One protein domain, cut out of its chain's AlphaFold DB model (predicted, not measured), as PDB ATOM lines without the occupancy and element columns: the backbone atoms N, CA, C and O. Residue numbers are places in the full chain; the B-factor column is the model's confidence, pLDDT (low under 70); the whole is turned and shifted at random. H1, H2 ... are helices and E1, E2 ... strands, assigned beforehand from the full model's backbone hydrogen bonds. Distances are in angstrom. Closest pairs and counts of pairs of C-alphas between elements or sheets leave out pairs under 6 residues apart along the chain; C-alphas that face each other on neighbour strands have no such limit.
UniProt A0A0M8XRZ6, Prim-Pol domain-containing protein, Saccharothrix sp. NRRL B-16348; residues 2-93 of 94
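Overview. This is residues 2 to 93 of the 94 residues of the protein "Prim-Pol domain-containing protein" of Saccharothrix sp. NRRL B-16348 (UniProt A0A0M8XRZ6). A short two-stranded ribbon, E1 and E4, lies in the middle, with H1 and H2 side by side and packed on one side of it. E1 runs on into E2, which folds back with E3 as a small hairpin, and H3 lies off on the other side of the ribbon, away from H1 and H2. The printed part has 92 residues, with three named helices and four named strands in the order H1 E1 E2 E3 H2 E4 H3; the two sheets, E1 - E4 and E2 - E3, are antiparallel. The class is mixed, helices and strands, though under half of the residues are in named elements. The whole is compact, with a radius of gyration of the C-alphas of 13.2 A and spans of 36 by 34 by 21 A.

Along the chain. H1, residues 2 to 10, is 12.3 A long and begins at C-alpha 2 at (-72.482, 53.659, 51.412). E1 is residues 15 to 18, 9.2 A, with C-alpha 15 at (-82.000, 55.799, 47.255). E2, residues 20 to 22, and E3, residues 25 to 27, are 6.1 A and 6.4 A long. H2, residues 50 to 57, measures 10.6 A, and E4, residues 66 to 69, measures 10.0 A. H3, residues 79 to 92, is 20.4 A long and ends at C-alpha 92 at (-74.794, 78.613, 43.138).

Arrangement. E1 and E4 are antiparallel neighbours at 148 degrees, with N 18 and O 66 2.7 A apart and N 16 and O 68 2.9 A apart, within hydrogen-bond range. The closest C-alphas of H1 and E4 are those of Ala 5 and Val 67, 5.9 A apart; those of H2 and E1 are of Pro 17 and Trp 56, 6.8 A apart. H1 and H2 touch, closest at the C-alphas of Leu 2 and Trp 57, 5.6 A apart, with a shallow tilt of 29 degrees, opposite ways. E1 runs on into E2 at 22 degrees across a break of 1 residue. E2 and E3 form a hairpin, antiparallel at 127 degrees, with N 20 and O 27 2.9 A apart, within hydrogen-bond range. H3 is apart from H1, H2, E1, E2 and E3. In H1, H2 and H3 every O i to N i+4 pair is within hydrogen-bond range.

Size, cuts and confidence. The two C-alphas farthest apart are those of Leu 62 and Asn 74, 36.4 A. The printed part has no cut. The link from E3 to H2, residues 28 to 49, is long. The mean pLDDT of the printed part is 80.8; residues 71 to 93 are under 70, and H3 has a mean of 59.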
ATOM      1  N   LEU A   2     -71.664  54.836  51.082       90.31
ATOM      2  CA  LEU A   2     -72.482  53.659  51.412       90.31
ATOM      3  C   LEU A   2     -73.253  53.778  52.741       90.31
ATOM      4  O   LEU A   2     -74.461  53.569  52.761       90.31
ATOM      5  N   GLN A   3     -72.582  54.151  53.839       90.75
ATOM      6  CA  GLN A   3     -73.252  54.268  55.142       90.75
ATOM      7  C   GLN A   3     -74.406  55.279  55.104       90.75
ATOM      8  O   GLN A   3     -75.485  54.985  55.596       90.75
ATOM      9  N   ALA A   4     -74.221  56.420  54.435       90.31
ATOM     10  CA  ALA A   4     -75.284  57.410  54.276       90.31
ATOM     11  C   ALA A   4     -76.471  56.866  53.461       90.31
ATOM     12  O   ALA A   4     -77.620  57.119  53.811       90.31
ATOM     13  N   ALA A   5     -76.215  56.087  52.402       91.06
ATOM     14  CA  ALA A   5     -77.274  55.433  51.630       91.06
ATOM     15  C   ALA A   5     -78.075  54.440  52.484       91.06
ATOM     16  O   ALA A   5     -79.303  54.425  52.415       91.06
ATOM     17  N   LEU A   6     -77.390  53.655  53.324       93.56
ATOM     18  CA  LEU A   6     -78.028  52.742  54.273       93.56
ATOM     19  C   LEU A   6     -78.847  53.496  55.323       93.56
ATOM     20  O   LEU A   6     -79.965  53.088  55.621       93.56
ATOM     21  N   ASP A   7     -78.321  54.605  55.843       93.38
ATOM     22  CA  ASP A   7     -79.016  55.427  56.834       93.38
ATOM     23  C   ASP A   7     -80.305  56.028  56.244       93.38
ATOM     24  O   ASP A   7     -81.358  55.972  56.876       93.38
ATOM     25  N   TYR A   8     -80.276  56.537  55.006       90.19
ATOM     26  CA  TYR A   8     -81.481  57.036  54.332       90.19
ATOM     27  C   TYR A   8     -82.484  55.927  54.006       90.19
ATOM     28  O   TYR A   8     -83.681  56.099  54.244       90.19
ATOM     29  N   ALA A   9     -82.012  54.774  53.528       91.50
ATOM     30  CA  ALA A   9     -82.866  53.617  53.289       91.50
ATOM     31  C   ALA A   9     -83.552  53.147  54.586       91.50
ATOM     32  O   ALA A   9     -84.754  52.881  54.585       91.50
ATOM     33  N   ALA A  10     -82.829  53.142  55.714       92.62
ATOM     34  CA  ALA A  10     -83.369  52.815  57.035       92.62
ATOM     35  C   ALA A  10     -84.412  53.834  57.535       92.62
ATOM     36  O   ALA A  10     -85.324  53.467  58.275       92.62
ATOM     37  N   LEU A  11     -84.320  55.094  57.097       90.69
ATOM     38  CA  LEU A  11     -85.340  56.126  57.322       90.69
ATOM     39  C   LEU A  11     -86.553  56.001  56.378       90.69
ATOM     40  O   LEU A  11     -87.487  56.798  56.470       90.69
ATOM     41  N   GLY A  12     -86.561  55.007  55.484       89.31
ATOM     42  CA  GLY A  12     -87.630  54.777  54.516       89.31
ATOM     43  C   GLY A  12     -87.553  55.681  53.287       89.31
ATOM     44  O   GLY A  12     -88.554  55.835  52.592       89.31
ATOM     45  N   TRP A  13     -86.401  56.301  53.021       91.94
ATOM     46  CA  TRP A  13     -86.196  57.152  51.850       91.94
ATOM     47  C   TRP A  13     -85.524  56.336  50.744       91.94
ATOM     48  O   TRP A  13     -84.375  55.930  50.927       91.94
ATOM     49  N   PRO A  14     -86.204  56.077  49.611       92.44
ATOM     50  CA  PRO A  14     -85.602  55.340  48.511       92.44
ATOM     51  C   PRO A  14     -84.342  56.042  48.002       92.44
ATOM     52  O   PRO A  14     -84.336  57.263  47.828       92.44
ATOM     53  N   VAL A  15     -83.279  55.282  47.754       93.12
ATOM     54  CA  VAL A  15     -82.000  55.799  47.255       93.12
ATOM     55  C   VAL A  15     -81.623  55.190  45.913       93.12
ATOM     56  O   VAL A  15     -81.984  54.054  45.605       93.12
ATOM     57  N   VAL A  16     -80.854  55.942  45.127       94.31
ATOM     58  CA  VAL A  16     -80.304  55.524  43.834       94.31
ATOM     59  C   VAL A  16     -78.841  55.988  43.712       94.31
ATOM     60  O   VAL A  16     -78.510  57.082  44.192       94.31
ATOM     61  N   PRO A  17     -77.925  55.177  43.145       93.44
ATOM     62  CA  PRO A  17     -76.517  55.538  43.053       93.44
ATOM     63  C   PRO A  17     -76.309  56.671  42.059       93.44
ATOM     64  O   PRO A  17     -76.872  56.698  40.961       93.44
ATOM     65  N   GLY A  18     -75.473  57.609  42.475       92.31
ATOM     66  CA  GLY A  18     -75.205  58.854  41.791       92.31
ATOM     67  C   GLY A  18     -73.823  58.927  41.168       92.31
ATOM     68  O   GLY A  18     -72.846  58.415  41.717       92.31
ATOM     69  N   ALA A  19     -73.735  59.639  40.053       92.94
ATOM     70  CA  ALA A  19     -72.492  60.102  39.470       92.94
ATOM     71  C   ALA A  19     -71.734  60.982  40.469       92.94
ATOM     72  O   ALA A  19     -72.336  61.701  41.275       92.94
ATOM     73  N   ILE A  20     -70.410  60.967  40.380       90.75
ATOM     74  CA  ILE A  20     -69.557  61.869  41.155       90.75
ATOM     75  C   ILE A  20     -69.369  63.181  40.395       90.75
ATOM     76  O   ILE A  20     -69.410  63.214  39.163       90.75
ATOM     77  N   TRP A  21     -69.156  64.271  41.125       88.69
ATOM     78  CA  TRP A  21     -68.727  65.529  40.527       88.69
ATOM     79  C   TRP A  21     -67.200  65.548  40.469       88.69
ATOM     80  O   TRP A  21     -66.547  65.543  41.511       88.69
ATOM     81  N   HIS A  22     -66.638  65.550  39.264       85.81
ATOM     82  CA  HIS A  22     -65.194  65.539  39.038       85.81
ATOM     83  C   HIS A  22     -64.861  66.422  37.831       85.81
ATOM     84  O   HIS A  22     -65.574  66.398  36.827       85.81
ATOM     85  N   ASP A  23     -63.820  67.252  37.944       88.25
ATOM     86  CA  ASP A  23     -63.388  68.191  36.895       88.25
ATOM     87  C   ASP A  23     -64.527  69.029  36.276       88.25
ATOM     88  O   ASP A  23     -64.625  69.197  35.058       88.25
ATOM     89  N   GLY A  24     -65.423  69.546  37.126       88.69
ATOM     90  CA  GLY A  24     -66.501  70.454  36.717       88.69
ATOM     91  C   GLY A  24     -67.677  69.797  35.987       88.69
ATOM     92  O   GLY A  24     -68.436  70.498  35.319       88.69
ATOM     93  N   ARG A  25     -67.834  68.471  36.076       91.38
ATOM     94  CA  ARG A  25     -68.938  67.726  35.444       91.38
ATOM     95  C   ARG A  25     -69.292  66.450  36.204       91.38
ATOM     96  O   ARG A  25     -68.531  65.972  37.041       91.38
ATOM     97  N   PHE A  26     -70.440  65.865  35.863       91.81
ATOM     98  CA  PHE A  26     -70.821  64.540  36.346       91.81
ATOM     99  C   PHE A  26     -70.036  63.445  35.626       91.81
ATOM    100  O   PHE A  26     -69.938  63.431  34.395       91.81
ATOM    101  N   THR A  27     -69.496  62.510  36.402       93.88
ATOM    102  CA  THR A  27     -68.714  61.380  35.899       93.88
ATOM    103  C   THR A  27     -69.091  60.072  36.593       93.88
ATOM    104  O   THR A  27     -69.614  60.046  37.710       93.88
ATOM    105  N   SER A  28     -68.846  58.967  35.896       92.00
ATOM    106  CA  SER A  28     -68.986  57.612  36.414       92.00
ATOM    107  C   SER A  28     -67.977  57.381  37.550       92.00
ATOM    108  O   SER A  28     -66.783  57.587  37.345       92.00
ATOM    109  N   PRO A  29     -68.402  56.904  38.733       91.69
ATOM    110  CA  PRO A  29     -67.488  56.568  39.827       91.69
ATOM    111  C   PRO A  29     -66.588  55.366  39.506       91.69
ATOM    112  O   PRO A  29     -65.600  55.130  40.196       91.69
ATOM    113  N   VAL A  30     -66.918  54.588  38.469       90.81
ATOM    114  CA  VAL A  30     -66.158  53.392  38.092       90.81
ATOM    115  C   VAL A  30     -64.853  53.761  37.396       90.81
ATOM    116  O   VAL A  30     -63.818  53.181  37.707       90.81
ATOM    117  N   ASP A  31     -64.906  54.713  36.467       93.25
ATOM    118  CA  ASP A  31     -63.833  55.006  35.513       93.25
ATOM    119  C   ASP A  31     -63.661  56.506  35.206       93.25
ATOM    120  O   ASP A  31     -62.950  56.855  34.264       93.25
ATOM    121  N   GLU A  32     -64.323  57.386  35.966       93.19
ATOM    122  CA  GLU A  32     -64.316  58.855  35.826       93.19
ATOM    123  C   GLU A  32     -64.738  59.369  34.441       93.19
ATOM    124  O   GLU A  32     -64.565  60.546  34.103       93.19
ATOM    125  N   ARG A  33     -65.355  58.518  33.616       94.62
ATOM    126  CA  ARG A  33     -65.853  58.952  32.312       94.62
ATOM    127  C   ARG A  33     -67.058  59.875  32.486       94.62
ATOM    128  O   ARG A  33     -67.912  59.598  33.329       94.62
ATOM    129  N   PRO A  34     -67.178  60.947  31.683       94.69
ATOM    130  CA  PRO A  34     -68.342  61.822  31.716       94.69
ATOM    131  C   PRO A  34     -69.646  61.055  31.503       94.69
ATOM    132  O   PRO A  34     -69.729  60.199  30.621       94.69
ATOM    133  N   VAL A  35     -70.669  61.409  32.277       91.75
ATOM    134  CA  VAL A  35     -72.025  60.870  32.131       91.75
ATOM    135  C   VAL A  35     -73.014  62.000  31.885       91.75
ATOM    136  O   VAL A  35     -72.815  63.136  32.311       91.75
ATOM    137  N   THR A  36     -74.091  61.687  31.171       88.12
ATOM    138  CA  THR A  36     -75.145  62.651  30.828       88.12
ATOM    139  C   THR A  36     -76.224  62.767  31.902       88.12
ATOM    140  O   THR A  36     -76.991  63.724  31.885       88.12
ATOM    141  N   SER A  37     -76.277  61.816  32.837       86.50
ATOM    142  CA  SER A  37     -77.232  61.773  33.944       86.50
ATOM    143  C   SER A  37     -76.487  61.641  35.270       86.50
ATOM    144  O   SER A  37     -75.569  60.822  35.366       86.50
ATOM    145  N   PRO A  38     -76.884  62.393  36.309       87.31
ATOM    146  CA  PRO A  38     -76.348  62.192  37.642       87.31
ATOM    147  C   PRO A  38     -76.905  60.933  38.318       87.31
ATOM    148  O   PRO A  38     -76.240  60.405  39.196       87.31
ATOM    149  N   CYS A  39     -78.069  60.417  37.915       90.62
ATOM    150  CA  CYS A  39     -78.569  59.121  38.379       90.62
ATOM    151  C   CYS A  39     -77.958  58.010  37.516       90.62
ATOM    152  O   CYS A  39     -78.145  58.008  36.296       90.62
ATOM    153  N   LEU A  40     -77.237  57.074  38.139       89.75
ATOM    154  CA  LEU A  40     -76.577  55.948  37.455       89.75
ATOM    155  C   LEU A  40     -77.502  54.744  37.249       89.75
ATOM    156  O   LEU A  40     -77.121  53.759  36.618       89.75
ATOM    157  N   ARG A  41     -78.709  54.822  37.800       90.50
ATOM    158  CA  ARG A  41     -79.806  53.870  37.646       90.50
ATOM    159  C   ARG A  41     -81.102  54.662  37.408       90.50
ATOM    160  O   ARG A  41     -81.154  55.836  37.793       90.50
ATOM    161  N   PRO A  42     -82.126  54.054  36.788       89.38
ATOM    162  CA  PRO A  42     -83.458  54.648  36.694       89.38
ATOM    163  C   PRO A  42     -83.998  55.043  38.074       89.38
ATOM    164  O   PRO A  42     -83.739  54.362  39.066       89.38
ATOM    165  N   ILE A  43     -84.760  56.136  38.149       86.25
ATOM    166  CA  ILE A  43     -85.344  56.615  39.415       86.25
ATOM    167  C   ILE A  43     -86.382  55.614  39.939       86.25
ATOM    168  O   ILE A  43     -86.553  55.469  41.144       86.25
ATOM    169  N   GLU A  44     -87.028  54.876  39.041       86.75
ATOM    170  CA  GLU A  44     -87.982  53.808  39.339       86.75
ATOM    171  C   GLU A  44     -87.326  52.619  40.054       86.75
ATOM    172  O   GLU A  44     -88.016  51.866  40.737       86.75
ATOM    173  N   GLU A  45     -86.004  52.456  39.921       91.94
ATOM    174  CA  GLU A  45     -85.239  51.469  40.682       91.94
ATOM    175  C   GLU A  45     -84.886  51.970  42.090       91.94
ATOM    176  O   GLU A  45     -84.376  51.183  42.876       91.94
ATOM    177  N   ALA A  46     -85.147  53.233  42.457       92.75
ATOM    178  CA  ALA A  46     -84.798  53.735  43.786       92.75
ATOM    179  C   ALA A  46     -85.385  52.852  44.895       92.75
ATOM    180  O   ALA A  46     -86.563  52.490  44.882       92.75
ATOM    181  N   THR A  47     -84.551  52.510  45.874       93.50
ATOM    182  CA  THR A  47     -84.855  51.420  46.805       93.50
ATOM    183  C   THR A  47     -84.579  51.789  48.253       93.50
ATOM    184  O   THR A  47     -83.667  52.555  48.555       93.50
ATOM    185  N   THR A  48     -85.370  51.221  49.160       94.06
ATOM    186  CA  THR A  48     -85.101  51.195  50.605       94.06
ATOM    187  C   THR A  48     -84.534  49.845  51.058       94.06
ATOM    188  O   THR A  48     -84.237  49.665  52.237       94.06
ATOM    189  N   ASP A  49     -84.376  48.884  50.143       96.00
ATOM    190  CA  ASP A  49     -83.827  47.568  50.453       96.00
ATOM    191  C   ASP A  49     -82.313  47.642  50.690       96.00
ATOM    192  O   ASP A  49     -81.529  47.966  49.795       96.00
ATOM    193  N   ALA A  50     -81.890  47.297  51.905       95.12
ATOM    194  CA  ALA A  50     -80.495  47.399  52.314       95.12
ATOM    195  C   ALA A  50     -79.566  46.483  51.502       95.12
ATOM    196  O   ALA A  50     -78.417  46.853  51.274       95.12
ATOM    197  N   ALA A  51     -80.034  45.310  51.057       95.69
ATOM    198  CA  ALA A  51     -79.213  44.401  50.259       95.69
ATOM    199  C   ALA A  51     -78.877  45.015  48.891       95.69
ATOM    200  O   ALA A  51     -77.715  45.010  48.487       95.69
ATOM    201  N   SER A  52     -79.868  45.626  48.241       94.81
ATOM    202  CA  SER A  52     -79.695  46.373  46.992       94.81
ATOM    203  C   SER A  52     -78.760  47.577  47.172       94.81
ATOM    204  O   SER A  52     -77.852  47.788  46.369       94.81
ATOM    205  N   VAL A  53     -78.908  48.338  48.267       94.06
ATOM    206  CA  VAL A  53     -77.997  49.456  48.591       94.06
ATOM    207  C   VAL A  53     -76.557  48.970  48.766       94.06
ATOM    208  O   VAL A  53     -75.631  49.555  48.201       94.06
ATOM    209  N   TRP A  54     -76.355  47.878  49.509       93.25
ATOM    210  CA  TRP A  54     -75.036  47.265  49.663       93.25
ATOM    211  C   TRP A  54     -74.454  46.834  48.323       93.25
ATOM    212  O   TRP A  54     -73.297  47.141  48.046       93.25
ATOM    213  N   GLU A  55     -75.237  46.156  47.486       92.31
ATOM    214  CA  GLU A  55     -74.802  45.701  46.168       92.31
ATOM    215  C   GLU A  55     -74.308  46.875  45.315       92.31
ATOM    216  O   GLU A  55     -73.193  46.840  44.792       92.31
ATOM    217  N   TRP A  56     -75.101  47.941  45.210       91.75
ATOM    218  CA  TRP A  56     -74.820  49.041  44.287       91.75
ATOM    219  C   TRP A  56     -73.631  49.900  44.703       91.75
ATOM    220  O   TRP A  56     -72.886  50.365  43.841       91.75
ATOM    221  N   TRP A  57     -73.418  50.086  46.005       90.12
ATOM    222  CA  TRP A  57     -72.291  50.867  46.523       90.12
ATOM    223  C   TRP A  57     -71.028  50.046  46.781       90.12
ATOM    224  O   TRP A  57     -69.964  50.632  46.965       90.12
ATOM    225  N   SER A  58     -71.112  48.713  46.764       85.00
ATOM    226  CA  SER A  58     -69.938  47.835  46.889       85.00
ATOM    227  C   SER A  58     -69.278  47.506  45.547       85.00
ATOM    228  O   SER A  58     -68.250  46.820  45.520       85.00
ATOM    229  N   VAL A  59     -69.845  47.970  44.424       81.19
ATOM    230  CA  VAL A  59     -69.222  47.829  43.102       81.19
ATOM    231  C   VAL A  59     -67.853  48.506  43.122       81.19
ATOM    232  O   VAL A  59     -67.719  49.668  43.501       81.19
ATOM    233  N   ARG A  60     -66.815  47.778  42.699       76.75
ATOM    234  CA  ARG A  60     -65.453  48.317  42.646       76.75
ATOM    235  C   ARG A  60     -65.336  49.353  41.531       76.75
ATOM    236  O   ARG A  60     -65.327  48.996  40.356       76.75
ATOM    237  N   GLY A  61     -65.212  50.611  41.931       81.25
ATOM    238  CA  GLY A  61     -64.859  51.743  41.082       81.25
ATOM    239  C   GLY A  61     -63.630  52.482  41.602       81.25
ATOM    240  O   GLY A  61     -63.064  52.109  42.631       81.25
ATOM    241  N   LEU A  62     -63.226  53.532  40.887       82.12
ATOM    242  CA  LEU A  62     -62.221  54.487  41.364       82.12
ATOM    243  C   LEU A  62     -62.726  55.277  42.581       82.12
ATOM    244  O   LEU A  62     -61.939  55.597  43.469       82.12
ATOM    245  N   HIS A  63     -64.037  55.528  42.644       82.25
ATOM    246  CA  HIS A  63     -64.707  56.252  43.722       82.25
ATOM    247  C   HIS A  63     -65.978  55.540  44.172       82.25
ATOM    248  O   HIS A  63     -66.536  54.704  43.460       82.25
ATOM    249  N   GLU A  64     -66.476  55.910  45.349       83.94
ATOM    250  CA  GLU A  64     -67.824  55.524  45.762       83.94
ATOM    251  C   GLU A  64     -68.879  56.382  45.033       83.94
ATOM    252  O   GLU A  64     -68.684  57.594  44.896       83.94
ATOM    253  N   PRO A  65     -70.022  55.808  44.610       85.19
ATOM    254  CA  PRO A  65     -71.127  56.584  44.052       85.19
ATOM    255  C   PRO A  65     -71.685  57.616  45.042       85.19
ATOM    256  O   PRO A  65     -71.760  57.367  46.250       85.19
ATOM    257  N   ASN A  66     -72.170  58.749  44.530       87.88
ATOM    258  CA  ASN A  66     -72.955  59.693  45.329       87.88
ATOM    259  C   ASN A  66     -74.316  59.098  45.716       87.88
ATOM    260  O   ASN A  66     -74.782  58.162  45.077       87.88
ATOM    261  N   VAL A  67     -74.974  59.648  46.740       83.75
ATOM    262  CA  VAL A  67     -76.311  59.212  47.166       83.75
ATOM    263  C   VAL A  67     -77.356  60.212  46.707       83.75
ATOM    264  O   VAL A  67     -77.321  61.368  47.122       83.75
ATOM    265  N   PHE A  68     -78.298  59.754  45.882       83.50
ATOM    266  CA  PHE A  68     -79.522  60.486  45.578       83.50
ATOM    267  C   PHE A  68     -80.676  59.855  46.344       83.50
ATOM    268  O   PHE A  68     -80.968  58.676  46.160       83.50
ATOM    269  N   THR A  69     -81.323  60.636  47.207       72.56
ATOM    270  CA  THR A  69     -82.579  60.255  47.853       72.56
ATOM    271  C   THR A  69     -83.749  60.713  46.989       72.56
ATOM    272  O   THR A  69     -83.800  61.856  46.538       72.56
ATOM    273  N   VAL A  70     -84.709  59.822  46.763       70.69
ATOM    274  CA  VAL A  70     -85.979  60.145  46.116       70.69
ATOM    275  C   VAL A  70     -86.974  60.445  47.223       70.69
ATOM    276  O   VAL A  70     -87.594  59.550  47.794       70.69
ATOM    277  N   THR A  71     -87.107  61.717  47.582       63.56
ATOM    278  CA  THR A  71     -88.165  62.134  48.496       63.56
ATOM    279  C   THR A  71     -89.447  62.303  47.689       63.56
ATOM    280  O   THR A  71     -89.612  63.262  46.940       63.56
ATOM    281  N   THR A  72     -90.402  61.384  47.843       50.59
ATOM    282  CA  THR A  72     -91.797  61.685  47.499       50.59
ATOM    283  C   THR A  72     -92.318  62.696  48.516       50.59
ATOM    284  O   THR A  72     -93.010  62.355  49.472       50.59
ATOM    285  N   GLY A  73     -91.976  63.970  48.325       42.81
ATOM    286  CA  GLY A  73     -92.962  65.007  48.597       42.81
ATOM    287  C   GLY A  73     -94.146  64.768  47.659       42.81
ATOM    288  O   GLY A  73     -94.004  64.098  46.640       42.81
ATOM    289  N   ASN A  74     -95.320  65.314  47.948       40.25
ATOM    290  CA  ASN A  74     -96.465  65.306  47.025       40.25
ATOM    291  C   ASN A  74     -96.220  66.091  45.707       40.25
ATOM    292  O   ASN A  74     -97.130  66.720  45.179       40.25
ATOM    293  N   ALA A  75     -95.008  66.073  45.162       42.16
ATOM    294  CA  ALA A  75     -94.645  66.577  43.857       42.16
ATOM    295  C   ALA A  75     -93.574  65.642  43.276       42.16
ATOM    296  O   ALA A  75     -92.392  65.749  43.597       42.16
ATOM    297  N   LEU A  76     -94.001  64.702  42.429       44.91
ATOM    298  CA  LEU A  76     -93.152  64.210  41.347       44.91
ATOM    299  C   LEU A  76     -92.766  65.448  40.536       44.91
ATOM    300  O   LEU A  76     -93.602  65.956  39.792       44.91
ATOM    301  N   LEU A  77     -91.557  65.975  40.722       44.47
ATOM    302  CA  LEU A  77     -91.040  66.972  39.794       44.47
ATOM    303  C   LEU A  77     -90.779  66.221  38.478       44.47
ATOM    304  O   LEU A  77     -90.045  65.224  38.493       44.47
ATOM    305  N   PRO A  78     -91.405  66.609  37.356       52.59
ATOM    306  CA  PRO A  78     -91.114  66.013  36.058       52.59
ATOM    307  C   PRO A  78     -89.611  66.119  35.752       52.59
ATOM    308  O   PRO A  78     -88.927  67.003  36.266       52.59
ATOM    309  N   GLY A  79     -89.073  65.234  34.908       51.16
ATOM    310  CA  GLY A  79     -87.624  65.158  34.645       51.16
ATOM    311  C   GLY A  79     -86.962  66.477  34.204       51.16
ATOM    312  O   GLY A  79     -85.765  66.659  34.416       51.16
ATOM    313  N   GLU A  80     -87.732  67.415  33.650       53.16
ATOM    314  CA  GLU A  80     -87.292  68.778  33.324       53.16
ATOM    315  C   GLU A  80     -87.037  69.651  34.567       53.16
ATOM    316  O   GLU A  80     -86.019  70.335  34.636       53.16
ATOM    317  N   GLU A  81     -87.873  69.551  35.602       57.03
ATOM    318  CA  GLU A  81     -87.696  70.295  36.854       57.03
ATOM    319  C   GLU A  81     -86.530  69.745  37.689       57.03
ATOM    320  O   GLU A  81     -85.830  70.502  38.368       57.03
ATOM    321  N   LEU A  82     -86.252  68.440  37.593       56.28
ATOM    322  CA  LEU A  82     -85.032  67.861  38.162       56.28
ATOM    323  C   LEU A  82     -83.781  68.404  37.451       56.28
ATOM    324  O   LEU A  82     -82.806  68.765  38.114       56.28
ATOM    325  N   ALA A  83     -83.809  68.504  36.118       59.44
ATOM    326  CA  ALA A  83     -82.710  69.078  35.340       59.44
ATOM    327  C   ALA A  83     -82.472  70.560  35.685       59.44
ATOM    328  O   ALA A  83     -81.319  70.979  35.837       59.44
ATOM    329  N   ASP A  84     -83.542  71.328  35.892       62.69
ATOM    330  CA  ASP A  84     -83.474  72.728  36.317       62.69
ATOM    331  C   ASP A  84     -82.919  72.883  37.736       62.69
ATOM    332  O   ASP A  84     -82.092  73.770  37.985       62.69
ATOM    333  N   LEU A  85     -83.301  71.995  38.660       61.09
ATOM    334  CA  LEU A  85     -82.751  71.967  40.015       61.09
ATOM    335  C   LEU A  85     -81.245  71.672  39.998       61.09
ATOM    336  O   LEU A  85     -80.472  72.367  40.663       61.09
ATOM    337  N   ILE A  86     -80.810  70.695  39.199       64.94
ATOM    338  CA  ILE A  86     -79.390  70.360  39.024       64.94
ATOM    339  C   ILE A  86     -78.621  71.560  38.445       64.94
ATOM    340  O   ILE A  86     -77.563  71.927  38.963       64.94
ATOM    341  N   GLN A  87     -79.165  72.228  37.421       66.25
ATOM    342  CA  GLN A  87     -78.568  73.442  36.847       66.25
ATOM    343  C   GLN A  87     -78.522  74.616  37.831       66.25
ATOM    344  O   GLN A  87     -77.596  75.430  37.807       66.25
ATOM    345  N   TRP A  88     -79.540  74.771  38.674       64.75
ATOM    346  CA  TRP A  88     -79.576  75.819  39.686       64.75
ATOM    347  C   TRP A  88     -78.521  75.597  40.774       64.75
ATOM    348  O   TRP A  88     -77.797  76.533  41.113       64.75
ATOM    349  N   LEU A  89     -78.369  74.361  41.257       59.62
ATOM    350  CA  LEU A  89     -77.327  74.009  42.222       59.62
ATOM    351  C   LEU A  89     -75.924  74.249  41.648       59.62
ATOM    352  O   LEU A  89     -75.104  74.876  42.313       59.62
ATOM    353  N   GLY A  90     -75.680  73.865  40.390       54.88
ATOM    354  CA  GLY A  90     -74.399  74.109  39.715       54.88
ATOM    355  C   GLY A  90     -74.033  75.595  39.567       54.88
ATOM    356  O   GLY A  90     -72.858  75.943  39.627       54.88
ATOM    357  N   ARG A  91     -75.021  76.492  39.433       65.12
ATOM    358  CA  ARG A  91     -74.802  77.952  39.344       65.12
ATOM    359  C   ARG A  91     -74.506  78.618  40.684       65.12
ATOM    360  O   ARG A  91     -73.914  79.688  40.703       65.12
ATOM    361  N   LYS A  92     -74.944  78.027  41.797       48.62
ATOM    362  CA  LYS A  92     -74.794  78.613  43.138       48.62
ATOM    363  C   LYS A  92     -73.423  78.339  43.768       48.62
ATOM    364  O   LYS A  92     -73.103  78.918  44.801       48.62
ATOM    365  N   SER A  93     -72.656  77.435  43.167       49.03
ATOM    366  CA  SER A  93     -71.322  77.016  43.610       49.03
ATOM    367  C   SER A  93     -70.180  77.669  42.815       49.03
ATOM    368  O   SER A  93     -69.029  77.288  43.020       49.03
TER     369      SER A  93